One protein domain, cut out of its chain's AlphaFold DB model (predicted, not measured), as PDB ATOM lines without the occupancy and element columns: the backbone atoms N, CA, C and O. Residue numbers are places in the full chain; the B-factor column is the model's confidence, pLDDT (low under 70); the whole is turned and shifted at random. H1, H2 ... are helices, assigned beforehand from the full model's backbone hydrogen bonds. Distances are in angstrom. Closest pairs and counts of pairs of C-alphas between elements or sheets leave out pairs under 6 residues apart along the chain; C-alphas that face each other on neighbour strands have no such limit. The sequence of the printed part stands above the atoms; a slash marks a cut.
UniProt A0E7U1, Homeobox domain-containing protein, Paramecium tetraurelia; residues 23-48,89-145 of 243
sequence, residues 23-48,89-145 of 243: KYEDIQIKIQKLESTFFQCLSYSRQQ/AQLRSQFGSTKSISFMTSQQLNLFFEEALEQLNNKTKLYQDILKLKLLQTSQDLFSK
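AT A GLANCE: This is residues 23 to 48 and 89 to 145 of the 243 residues of the protein "Homeobox domain-containing protein" of Paramecium tetraurelia (UniProt A0E7U1). Two long helices, H4 and H1, lie side by side and run the same way as a slender rod, with two short helices, H2 and H3, near the end where both long ones begin. At the other end residues 132 to 145, of which 132 to 141 belong to H4, stick out alone. The printed part has 83 residues, with four named helices in the order H1, H2, H3, H4 and no named strand, and its class is all helix. It is only just extended, close to loose, with a radius of gyration of the C-alphas of 18.1 A and spans of 62 by 21 by 16 A.

HOW THE PARTS SIT: H4, residues 106 to 141, and H1, residues 23 to 48, touch at a shallow tilt of 3 degrees and run the same way; their closest C-alphas, those of Leu 117 and Leu 34, are 6.5 A apart. H3, residues 98 to 101, only just touches H1, with 3 pairs of C-alphas within 8 A, and H1 touches H3 with residues 23 to 24 alone; the closest C-alphas, those of Thr 98 and Tyr 24, are 6.3 A apart. H2, residues 89 to 95, is close to H1 but not clearly touching, at a shallow tilt of 21 degrees, opposite ways; the closest C-alphas, those of Phe 95 and Ile 27, are 7.6 A apart. H2 and H4 are apart. In H1, H2 and H4 every O i to N i+4 pair is within hydrogen-bond range; H3 is too short for such a pair.

IN THESE COORDINATES: H4 measures 51.0 A from C-alpha 106 at (133.459, 117.487, 143.715) to C-alpha 141 at (87.798, 139.290, 137.235). H1 measures 38.2 A, from C-alpha 23 at (136.026, 119.372, 136.513). H2 measures 10.1 A and H3 5.3 A.

THE WHOLE: The C-alphas farthest apart, those of Lys 99 and Lys 145, are 61.9 A apart. Residues 49 to 88 are not printed, and C-alphas 48 and 89 are 27.4 A apart across this cut. The links H2 to H3 and H3 to H4 are tight. Mean pLDDT of the printed part is 71.2; 29 residues are under 70, among them 131 to 145.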
ATOM      1  N   LYS A  23     136.945 118.689 135.584       76.31
ATOM      2  CA  LYS A  23     136.026 119.372 136.513       76.31
ATOM      3  C   LYS A  23     135.485 120.684 135.951       76.31
ATOM      4  O   LYS A  23     134.327 121.021 136.191       76.31
ATOM      5  N   TYR A  24     136.316 121.450 135.250       74.56
ATOM      6  CA  TYR A  24     135.892 122.704 134.636       74.56
ATOM      7  C   TYR A  24     134.879 122.452 133.514       74.56
ATOM      8  O   TYR A  24     133.852 123.128 133.461       74.56
ATOM      9  N   GLU A  25     135.120 121.454 132.665       81.38
ATOM     10  CA  GLU A  25     134.196 121.061 131.597       81.38
ATOM     11  C   GLU A  25     132.836 120.599 132.145       81.38
ATOM     12  O   GLU A  25     131.797 121.084 131.689       81.38
ATOM     13  N   ASP A  26     132.822 119.756 133.182       81.56
ATOM     14  CA  ASP A  26     131.591 119.313 133.857       81.56
ATOM     15  C   ASP A  26     130.779 120.495 134.422       81.56
ATOM     16  O   ASP A  26     129.555 120.575 134.267       81.56
ATOM     17  N   ILE A  27     131.456 121.481 135.014       76.00
ATOM     18  CA  ILE A  27     130.817 122.704 135.512       76.00
ATOM     19  C   ILE A  27     130.206 123.527 134.375       76.00
ATOM     20  O   ILE A  27     129.080 124.014 134.511       76.00
ATOM     21  N   GLN A  28     130.900 123.670 133.242       77.06
ATOM     22  CA  GLN A  28     130.352 124.382 132.085       77.06
ATOM     23  C   GLN A  28     129.092 123.692 131.548       77.06
ATOM     24  O   GLN A  28     128.100 124.366 131.263       77.06
ATOM     25  N   ILE A  29     129.083 122.358 131.487       83.62
ATOM     26  CA  ILE A  29     127.908 121.572 131.084       83.62
ATOM     27  C   ILE A  29     126.741 121.800 132.057       83.62
ATOM     28  O   ILE A  29     125.602 122.009 131.628       83.62
ATOM     29  N   LYS A  30     126.997 121.819 133.370       80.81
ATOM     30  CA  LYS A  30     125.967 122.081 134.393       80.81
ATOM     31  C   LYS A  30     125.391 123.494 134.295       80.81
ATOM     32  O   LYS A  30     124.171 123.656 134.382       80.81
ATOM     33  N   ILE A  31     126.229 124.500 134.044       77.94
ATOM     34  CA  ILE A  31     125.787 125.881 133.795       77.94
ATOM     35  C   ILE A  31     124.919 125.948 132.530       77.94
ATOM     36  O   ILE A  31     123.827 126.511 132.572       77.94
ATOM     37  N   GLN A  32     125.338 125.316 131.431       81.44
ATOM     38  CA  GLN A  32     124.550 125.270 130.192       81.44
ATOM     39  C   GLN A  32     123.200 124.566 130.380       81.44
ATOM     40  O   GLN A  32     122.180 125.016 129.854       81.44
ATOM     41  N   LYS A  33     123.160 123.482 131.161       82.31
ATOM     42  CA  LYS A  33     121.916 122.776 131.486       82.31
ATOM     43  C   LYS A  33     120.946 123.681 132.250       82.31
ATOM     44  O   LYS A  33     119.767 123.732 131.898       82.31
ATOM     45  N   LEU A  34     121.441 124.432 133.238       75.88
ATOM     46  CA  LEU A  34     120.650 125.423 133.975       75.88
ATOM     47  C   LEU A  34     120.095 126.516 133.050       75.88
ATOM     48  O   LEU A  34     118.912 126.856 133.134       75.88
ATOM     49  N   GLU A  35     120.920 127.031 132.138       74.62
ATOM     50  CA  GLU A  35     120.506 128.028 131.144       74.62
ATOM     51  C   GLU A  35     119.403 127.477 130.227       74.62
ATOM     52  O   GLU A  35     118.363 128.115 130.050       74.62
ATOM     53  N   SER A  36     119.570 126.260 129.700       78.44
ATOM     54  CA  SER A  36     118.584 125.616 128.824       78.44
ATOM     55  C   SER A  36     117.227 125.431 129.509       78.44
ATOM     56  O   SER A  36     116.190 125.758 128.925       78.44
ATOM     57  N   THR A  37     117.205 124.927 130.747       74.19
ATOM     58  CA  THR A  37     115.958 124.748 131.512       74.19
ATOM     59  C   THR A  37     115.245 126.082 131.729       74.19
ATOM     60  O   THR A  37     114.019 126.172 131.605       74.19
ATOM     61  N   PHE A  38     116.004 127.146 131.982       72.44
ATOM     62  CA  PHE A  38     115.451 128.481 132.148       72.44
ATOM     63  C   PHE A  38     114.857 129.048 130.847       72.44
ATOM     64  O   PHE A  38     113.710 129.507 130.838       72.44
ATOM     65  N   PHE A  39     115.581 128.972 129.725       76.00
ATOM     66  CA  PHE A  39     115.078 129.443 128.428       76.00
ATOM     67  C   PHE A  39     113.840 128.667 127.960       76.00
ATOM     68  O   PHE A  39     112.911 129.248 127.386       76.00
ATOM     69  N   GLN A  40     113.770 127.368 128.257       76.00
ATOM     70  CA  GLN A  40     112.576 126.564 128.010       76.00
ATOM     71  C   GLN A  40     111.363 127.075 128.812       76.00
ATOM     72  O   GLN A  40     110.256 127.162 128.280       76.00
ATOM     73  N   CYS A  41     111.559 127.488 130.066       67.44
ATOM     74  CA  CYS A  41     110.494 128.101 130.862       67.44
ATOM     75  C   CYS A  41     110.045 129.463 130.298       67.44
ATOM     76  O   CYS A  41     108.843 129.730 130.193       67.44
ATOM     77  N   LEU A  42     110.989 130.325 129.906       67.69
ATOM     78  CA  LEU A  42     110.677 131.640 129.331       67.69
ATOM     79  C   LEU A  42     109.911 131.533 128.010       67.69
ATOM     80  O   LEU A  42     108.901 132.213 127.815       67.69
ATOM     81  N   SER A  43     110.366 130.661 127.110       70.62
ATOM     82  CA  SER A  43     109.707 130.431 125.818       70.62
ATOM     83  C   SER A  43     108.274 129.923 125.994       70.62
ATOM     84  O   SER A  43     107.361 130.445 125.351       70.62
ATOM     85  N   TYR A  44     108.045 129.000 126.934       68.50
ATOM     86  CA  TYR A  44     106.703 128.547 127.300       68.50
ATOM     87  C   TYR A  44     105.818 129.704 127.792       68.50
ATOM     88  O   TYR A  44     104.679 129.846 127.345       68.50
ATOM     89  N   SER A  45     106.337 130.576 128.661       63.72
ATOM     90  CA  SER A  45     105.608 131.761 129.143       63.72
ATOM     91  C   SER A  45     105.218 132.702 128.001       63.72
ATOM     92  O   SER A  45     104.059 133.111 127.899       63.72
ATOM     93  N   ARG A  46     106.165 133.020 127.112       67.81
ATOM     94  CA  ARG A  46     105.936 133.917 125.972       67.81
ATOM     95  C   ARG A  46     104.872 133.352 125.025       67.81
ATOM     96  O   ARG A  46     103.978 134.078 124.599       67.81
ATOM     97  N   GLN A  47     104.903 132.043 124.769       68.56
ATOM     98  CA  GLN A  47     103.874 131.357 123.980       68.56
ATOM     99  C   GLN A  47     102.489 131.402 124.641       68.56
ATOM    100  O   GLN A  47     101.489 131.568 123.948       68.56
ATOM    101  N   GLN A  48     102.402 131.277 125.970       65.50
ATOM    102  CA  GLN A  48     101.118 131.367 126.676       65.50
ATOM    103  C   GLN A  48     100.536 132.786 126.661       65.50
ATOM    104  O   GLN A  48      99.322 132.938 126.525       65.50
ATOM    105  N   ALA A  89     125.567 135.603 134.845       76.88
ATOM    106  CA  ALA A  89     126.827 136.338 134.736       76.88
ATOM    107  C   ALA A  89     127.678 136.194 136.010       76.88
ATOM    108  O   ALA A  89     128.887 135.977 135.931       76.88
ATOM    109  N   GLN A  90     127.045 136.240 137.185       77.38
ATOM    110  CA  GLN A  90     127.716 136.031 138.466       77.38
ATOM    111  C   GLN A  90     128.221 134.589 138.624       77.38
ATOM    112  O   GLN A  90     129.365 134.399 139.032       77.38
ATOM    113  N   LEU A  91     127.426 133.583 138.239       74.94
ATOM    114  CA  LEU A  91     127.862 132.180 138.228       74.94
ATOM    115  C   LEU A  91     129.081 131.976 137.325       74.94
ATOM    116  O   LEU A  91     130.078 131.391 137.745       74.94
ATOM    117  N   ARG A  92     129.043 132.515 136.104       76.06
ATOM    118  CA  ARG A  92     130.173 132.449 135.169       76.06
ATOM    119  C   ARG A  92     131.398 133.192 135.698       76.06
ATOM    120  O   ARG A  92     132.510 132.741 135.473       76.06
ATOM    121  N   SER A  93     131.228 134.284 136.442       78.56
ATOM    122  CA  SER A  93     132.350 134.969 137.095       78.56
ATOM    123  C   SER A  93     132.943 134.166 138.255       78.56
ATOM    124  O   SER A  93     134.152 134.221 138.469       78.56
ATOM    125  N   GLN A  94     132.117 133.446 139.019       72.88
ATOM    126  CA  GLN A  94     132.568 132.650 140.165       72.88
ATOM    127  C   GLN A  94     133.255 131.352 139.730       72.88
ATOM    128  O   GLN A  94     134.286 130.990 140.293       72.88
ATOM    129  N   PHE A  95     132.738 130.695 138.691       73.19
ATOM    130  CA  PHE A  95     133.216 129.396 138.210       73.19
ATOM    131  C   PHE A  95     133.938 129.460 136.851       73.19
ATOM    132  O   PHE A  95     134.263 128.435 136.265       73.19
ATOM    133  N   GLY A  96     134.212 130.656 136.326       66.69
ATOM    134  CA  GLY A  96     134.852 130.855 135.018       66.69
ATOM    135  C   GLY A  96     136.371 130.707 135.015       66.69
ATOM    136  O   GLY A  96     136.991 130.880 133.971       66.69
ATOM    137  N   SER A  97     136.986 130.406 136.163       70.50
ATOM    138  CA  SER A  97     138.422 130.152 136.250       70.50
ATOM    139  C   SER A  97     138.705 128.823 136.943       70.50
ATOM    140  O   SER A  97     138.143 128.520 137.998       70.50
ATOM    141  N   THR A  98     139.634 128.050 136.384       64.69
ATOM    142  CA  THR A  98     140.142 126.798 136.966       64.69
ATOM    143  C   THR A  98     140.730 127.002 138.365       64.69
ATOM    144  O   THR A  98     140.603 126.123 139.212       64.69
ATOM    145  N   LYS A  99     141.284 128.188 138.658       69.94
ATOM    146  CA  LYS A  99     141.783 128.567 139.994       69.94
ATOM    147  C   LYS A  99     140.672 128.743 141.032       69.94
ATOM    148  O   LYS A  99     140.901 128.507 142.210       69.94
ATOM    149  N   SER A 100     139.480 129.171 140.618       66.81
ATOM    150  CA  SER A 100     138.337 129.325 141.530       66.81
ATOM    151  C   SER A 100     137.764 127.968 141.944       66.81
ATOM    152  O   SER A 100     137.281 127.803 143.059       66.81
ATOM    153  N   ILE A 101     137.834 126.992 141.038       69.88
ATOM    154  CA  ILE A 101     137.247 125.658 141.198       69.88
ATOM    155  C   ILE A 101     138.207 124.694 141.905       69.88
ATOM    156  O   ILE A 101     137.754 123.786 142.597       69.88
ATOM    157  N   SER A 102     139.522 124.905 141.787       68.56
ATOM    158  CA  SER A 102     140.542 123.988 142.320       68.56
ATOM    159  C   SER A 102     140.466 123.768 143.834       68.56
ATOM    160  O   SER A 102     140.938 122.748 144.327       68.56
ATOM    161  N   PHE A 103     139.879 124.713 144.575       71.62
ATOM    162  CA  PHE A 103     139.733 124.639 146.032       71.62
ATOM    163  C   PHE A 103     138.434 123.967 146.495       71.62
ATOM    164  O   PHE A 103     138.278 123.721 147.690       71.62
ATOM    165  N   MET A 104     137.505 123.658 145.583       74.62
ATOM    166  CA  MET A 104     136.246 122.995 145.917       74.62
ATOM    167  C   MET A 104     136.319 121.491 145.664       74.62
ATOM    168  O   MET A 104     136.842 121.017 144.651       74.62
ATOM    169  N   THR A 105     135.745 120.713 146.580       81.81
ATOM    170  CA  THR A 105     135.579 119.275 146.362       81.81
ATOM    171  C   THR A 105     134.462 119.017 145.354       81.81
ATOM    172  O   THR A 105     133.504 119.788 145.247       81.81
ATOM    173  N   SER A 106     134.527 117.888 144.643       77.06
ATOM    174  CA  SER A 106     133.459 117.487 143.715       77.06
ATOM    175  C   SER A 106     132.094 117.386 144.412       77.06
ATOM    176  O   SER A 106     131.070 117.702 143.815       77.06
ATOM    177  N   GLN A 107     132.065 117.009 145.695       79.50
ATOM    178  CA  GLN A 107     130.835 116.957 146.489       79.50
ATOM    179  C   GLN A 107     130.248 118.352 146.746       79.50
ATOM    180  O   GLN A 107     129.041 118.529 146.616       79.50
ATOM    181  N   GLN A 108     131.082 119.343 147.076       78.50
ATOM    182  CA  GLN A 108     130.638 120.727 147.282       78.50
ATOM    183  C   GLN A 108     130.076 121.333 145.995       78.50
ATOM    184  O   GLN A 108     129.031 121.979 146.025       78.50
ATOM    185  N   LEU A 109     130.732 121.072 144.862       76.44
ATOM    186  CA  LEU A 109     130.266 121.514 143.548       76.44
ATOM    187  C   LEU A 109     128.928 120.864 143.185       76.44
ATOM    188  O   LEU A 109     127.996 121.555 142.788       76.44
ATOM    189  N   ASN A 110     128.801 119.548 143.371       80.19
ATOM    190  CA  ASN A 110     127.553 118.840 143.086       80.19
ATOM    191  C   ASN A 110     126.395 119.344 143.950       80.19
ATOM    192  O   ASN A 110     125.334 119.630 143.410       80.19
ATOM    193  N   LEU A 111     126.608 119.514 145.258       81.38
ATOM    194  CA  LEU A 111     125.588 120.061 146.157       81.38
ATOM    195  C   LEU A 111     125.142 121.460 145.726       81.38
ATOM    196  O   LEU A 111     123.946 121.725 145.670       81.38
ATOM    197  N   PHE A 112     126.089 122.325 145.359       82.06
ATOM    198  CA  PHE A 112     125.780 123.663 144.867       82.06
ATOM    199  C   PHE A 112     124.918 123.636 143.595       82.06
ATOM    200  O   PHE A 112     123.912 124.339 143.515       82.06
ATOM    201  N   PHE A 113     125.292 122.827 142.597       78.94
ATOM    202  CA  PHE A 113     124.551 122.757 141.335       78.94
ATOM    203  C   PHE A 113     123.176 122.098 141.486       78.94
ATOM    204  O   PHE A 113     122.231 122.552 140.844       78.94
ATOM    205  N   GLU A 114     123.044 121.081 142.341       83.06
ATOM    206  CA  GLU A 114     121.750 120.476 142.680       83.06
ATOM    207  C   GLU A 114     120.833 121.486 143.377       83.06
ATOM    208  O   GLU A 114     119.689 121.670 142.961       83.06
ATOM    209  N   GLU A 115     121.346 122.225 144.363       81.75
ATOM    210  CA  GLU A 115     120.573 123.255 145.060       81.75
ATOM    211  C   GLU A 115     120.158 124.389 144.106       81.75
ATOM    212  O   GLU A 115     119.003 124.818 144.097       81.75
ATOM    213  N   ALA A 116     121.068 124.845 143.242       74.94
ATOM    214  CA  ALA A 116     120.766 125.859 142.236       74.94
ATOM    215  C   ALA A 116     119.688 125.385 141.244       74.94
ATOM    216  O   ALA A 116     118.790 126.156 140.885       74.94
ATOM    217  N   LEU A 117     119.749 124.118 140.817       76.62
ATOM    218  CA  LEU A 117     118.758 123.506 139.933       76.62
ATOM    219  C   LEU A 117     117.396 123.389 140.626       76.62
ATOM    220  O   LEU A 117     116.370 123.723 140.031       76.62
ATOM    221  N   GLU A 118     117.374 122.965 141.887       81.31
ATOM    222  CA  GLU A 118     116.154 122.862 142.684       81.31
ATOM    223  C   GLU A 118     115.504 124.234 142.896       81.31
ATOM    224  O   GLU A 118     114.308 124.405 142.642       81.31
ATOM    225  N   GLN A 119     116.281 125.249 143.279       75.62
ATOM    226  CA  GLN A 119     115.783 126.615 143.434       75.62
ATOM    227  C   GLN A 119     115.207 127.163 142.120       75.62
ATOM    228  O   GLN A 119     114.147 127.802 142.122       75.62
ATOM    229  N   LEU A 120     115.865 126.892 140.991       75.19
ATOM    230  CA  LEU A 120     115.393 127.300 139.671       75.19
ATOM    231  C   LEU A 120     114.091 126.588 139.287       75.19
ATOM    232  O   LEU A 120     113.155 127.234 138.807       75.19
ATOM    233  N   ASN A 121     113.994 125.283 139.543       76.81
ATOM    234  CA  ASN A 121     112.781 124.498 139.316       76.81
ATOM    235  C   ASN A 121     111.621 124.989 140.190       76.81
ATOM    236  O   ASN A 121     110.504 125.160 139.699       76.81
ATOM    237  N   ASN A 122     111.884 125.296 141.461       79.75
ATOM    238  CA  ASN A 122     110.891 125.829 142.388       79.75
ATOM    239  C   ASN A 122     110.379 127.201 141.937       79.75
ATOM    240  O   ASN A 122     109.165 127.416 141.882       79.75
ATOM    241  N   LYS A 123     111.272 128.113 141.533       73.44
ATOM    242  CA  LYS A 123     110.878 129.416 140.967       73.44
ATOM    243  C   LYS A 123     110.108 129.267 139.657       73.44
ATOM    244  O   LYS A 123     109.111 129.958 139.460       73.44
ATOM    245  N   THR A 124     110.527 128.344 138.794       71.12
ATOM    246  CA  THR A 124     109.841 128.013 137.537       71.12
ATOM    247  C   THR A 124     108.414 127.542 137.801       71.12
ATOM    248  O   THR A 124     107.465 128.081 137.233       71.12
ATOM    249  N   LYS A 125     108.243 126.583 138.715       78.19
ATOM    250  CA  LYS A 125     106.936 126.053 139.104       78.19
ATOM    251  C   LYS A 125     106.054 127.128 139.733       78.19
ATOM    252  O   LYS A 125     104.904 127.272 139.331       78.19
ATOM    253  N   LEU A 126     106.603 127.935 140.642       74.69
ATOM    254  CA  LEU A 126     105.893 129.063 141.242       74.69
ATOM    255  C   LEU A 126     105.407 130.050 140.175       74.69
ATOM    256  O   LEU A 126     104.254 130.468 140.211       74.69
ATOM    257  N   TYR A 127     106.252 130.397 139.204       67.38
ATOM    258  CA  TYR A 127     105.874 131.293 138.116       67.38
ATOM    259  C   TYR A 127     104.777 130.686 137.228       67.38
ATOM    260  O   TYR A 127     103.792 131.357 136.916       67.38
ATOM    261  N   GLN A 128     104.879 129.398 136.881       70.50
ATOM    262  CA  GLN A 128     103.826 128.677 136.157       70.50
ATOM    263  C   GLN A 128     102.503 128.655 136.928       70.50
ATOM    264  O   GLN A 128     101.442 128.851 136.335       70.50
ATOM    265  N   ASP A 129     102.548 128.438 138.239       75.50
ATOM    266  CA  ASP A 129     101.361 128.412 139.087       75.50
ATOM    267  C   ASP A 129     100.758 129.812 139.244       75.50
ATOM    268  O   ASP A 129      99.543 129.954 139.127       75.50
ATOM    269  N   ILE A 130     101.575 130.863 139.374       70.06
ATOM    270  CA  ILE A 130     101.119 132.260 139.316       70.06
ATOM    271  C   ILE A 130     100.421 132.539 137.983       70.06
ATOM    272  O   ILE A 130      99.357 133.148 137.982       70.06
ATOM    273  N   LEU A 131     100.964 132.080 136.851       65.69
ATOM    274  CA  LEU A 131     100.326 132.260 135.545       65.69
ATOM    275  C   LEU A 131      98.999 131.500 135.432       65.69
ATOM    276  O   LEU A 131      98.014 132.066 134.960       65.69
ATOM    277  N   LYS A 132      98.933 130.246 135.897       69.62
ATOM    278  CA  LYS A 132      97.678 129.472 135.953       69.62
ATOM    279  C   LYS A 132      96.646 130.162 136.842       69.62
ATOM    280  O   LYS A 132      95.483 130.265 136.464       69.62
ATOM    281  N   LEU A 133      97.068 130.660 138.002       67.94
ATOM    282  CA  LEU A 133      96.216 131.393 138.932       67.94
ATOM    283  C   LEU A 133      95.772 132.735 138.355       67.94
ATOM    284  O   LEU A 133      94.608 133.072 138.525       67.94
ATOM    285  N   LYS A 134      96.631 133.458 137.629       62.97
ATOM    286  CA  LYS A 134      96.253 134.663 136.881       62.97
ATOM    287  C   LYS A 134      95.212 134.337 135.816       62.97
ATOM    288  O   LYS A 134      94.220 135.036 135.737       62.97
ATOM    289  N   LEU A 135      95.362 133.240 135.074       59.22
ATOM    290  CA  LEU A 135      94.393 132.801 134.059       59.22
ATOM    291  C   LEU A 135      93.033 132.427 134.681       59.22
ATOM    292  O   LEU A 135      91.973 132.772 134.152       59.22
ATOM    293  N   LEU A 136      93.057 131.784 135.852       54.38
ATOM    294  CA  LEU A 136      91.867 131.548 136.670       54.38
ATOM    295  C   LEU A 136      91.306 132.859 137.241       54.38
ATOM    296  O   LEU A 136      90.089 133.033 137.266       54.38
ATOM    297  N   GLN A 137      92.154 133.810 137.628       52.34
ATOM    298  CA  GLN A 137      91.750 135.141 138.067       52.34
ATOM    299  C   GLN A 137      91.135 135.945 136.932       52.34
ATOM    300  O   GLN A 137      90.130 136.571 137.192       52.34
ATOM    301  N   THR A 138      91.593 135.876 135.681       47.47
ATOM    302  CA  THR A 138      90.936 136.556 134.551       47.47
ATOM    303  C   THR A 138      89.516 136.023 134.344       47.47
ATOM    304  O   THR A 138      88.589 136.787 134.066       47.47
ATOM    305  N   SER A 139      89.297 134.720 134.576       45.94
ATOM    306  CA  SER A 139      87.939 134.161 134.624       45.94
ATOM    307  C   SER A 139      87.130 134.641 135.839       45.94
ATOM    308  O   SER A 139      85.909 134.746 135.745       45.94
ATOM    309  N   GLN A 140      87.790 134.989 136.953       46.12
ATOM    310  CA  GLN A 140      87.183 135.550 138.167       46.12
ATOM    311  C   GLN A 140      87.057 137.089 138.158       46.12
ATOM    312  O   GLN A 140      86.185 137.612 138.840       46.12
ATOM    313  N   ASP A 141      87.828 137.826 137.361       44.44
ATOM    314  CA  ASP A 141      87.798 139.290 137.235       44.44
ATOM    315  C   ASP A 141      86.666 139.745 136.308       44.44
ATOM    316  O   ASP A 141      86.088 140.815 136.499       44.44
ATOM    317  N   LEU A 142      86.179 138.853 135.437       48.03
ATOM    318  CA  LEU A 142      84.817 138.939 134.890       48.03
ATOM    319  C   LEU A 142      83.733 138.940 135.994       48.03
ATOM    320  O   LEU A 142      82.599 139.376 135.756       48.03
ATOM    321  N   PHE A 143      84.076 138.495 137.209       44.19
ATOM    322  CA  PHE A 143      83.268 138.571 138.428       44.19
ATOM    323  C   PHE A 143      83.804 139.574 139.459       44.19
ATOM    324  O   PHE A 143      83.354 139.514 140.611       44.19
ATOM    325  N   SER A 144      84.659 140.533 139.073       44.50
ATOM    326  CA  SER A 144      84.847 141.764 139.848       44.50
ATOM    327  C   SER A 144      83.474 142.426 139.999       44.50
ATOM    328  O   SER A 144      82.934 143.107 139.127       44.50
ATOM    329  N   LYS A 145      82.824 142.094 141.117       58.00
ATOM    330  CA  LYS A 145      81.410 142.333 141.446       58.00
ATOM    331  C   LYS A 145      81.088 143.811 141.653       58.00
ATOM    332  O   LYS A 145      79.976 144.148 142.069       58.00
TER     333      LYS A 145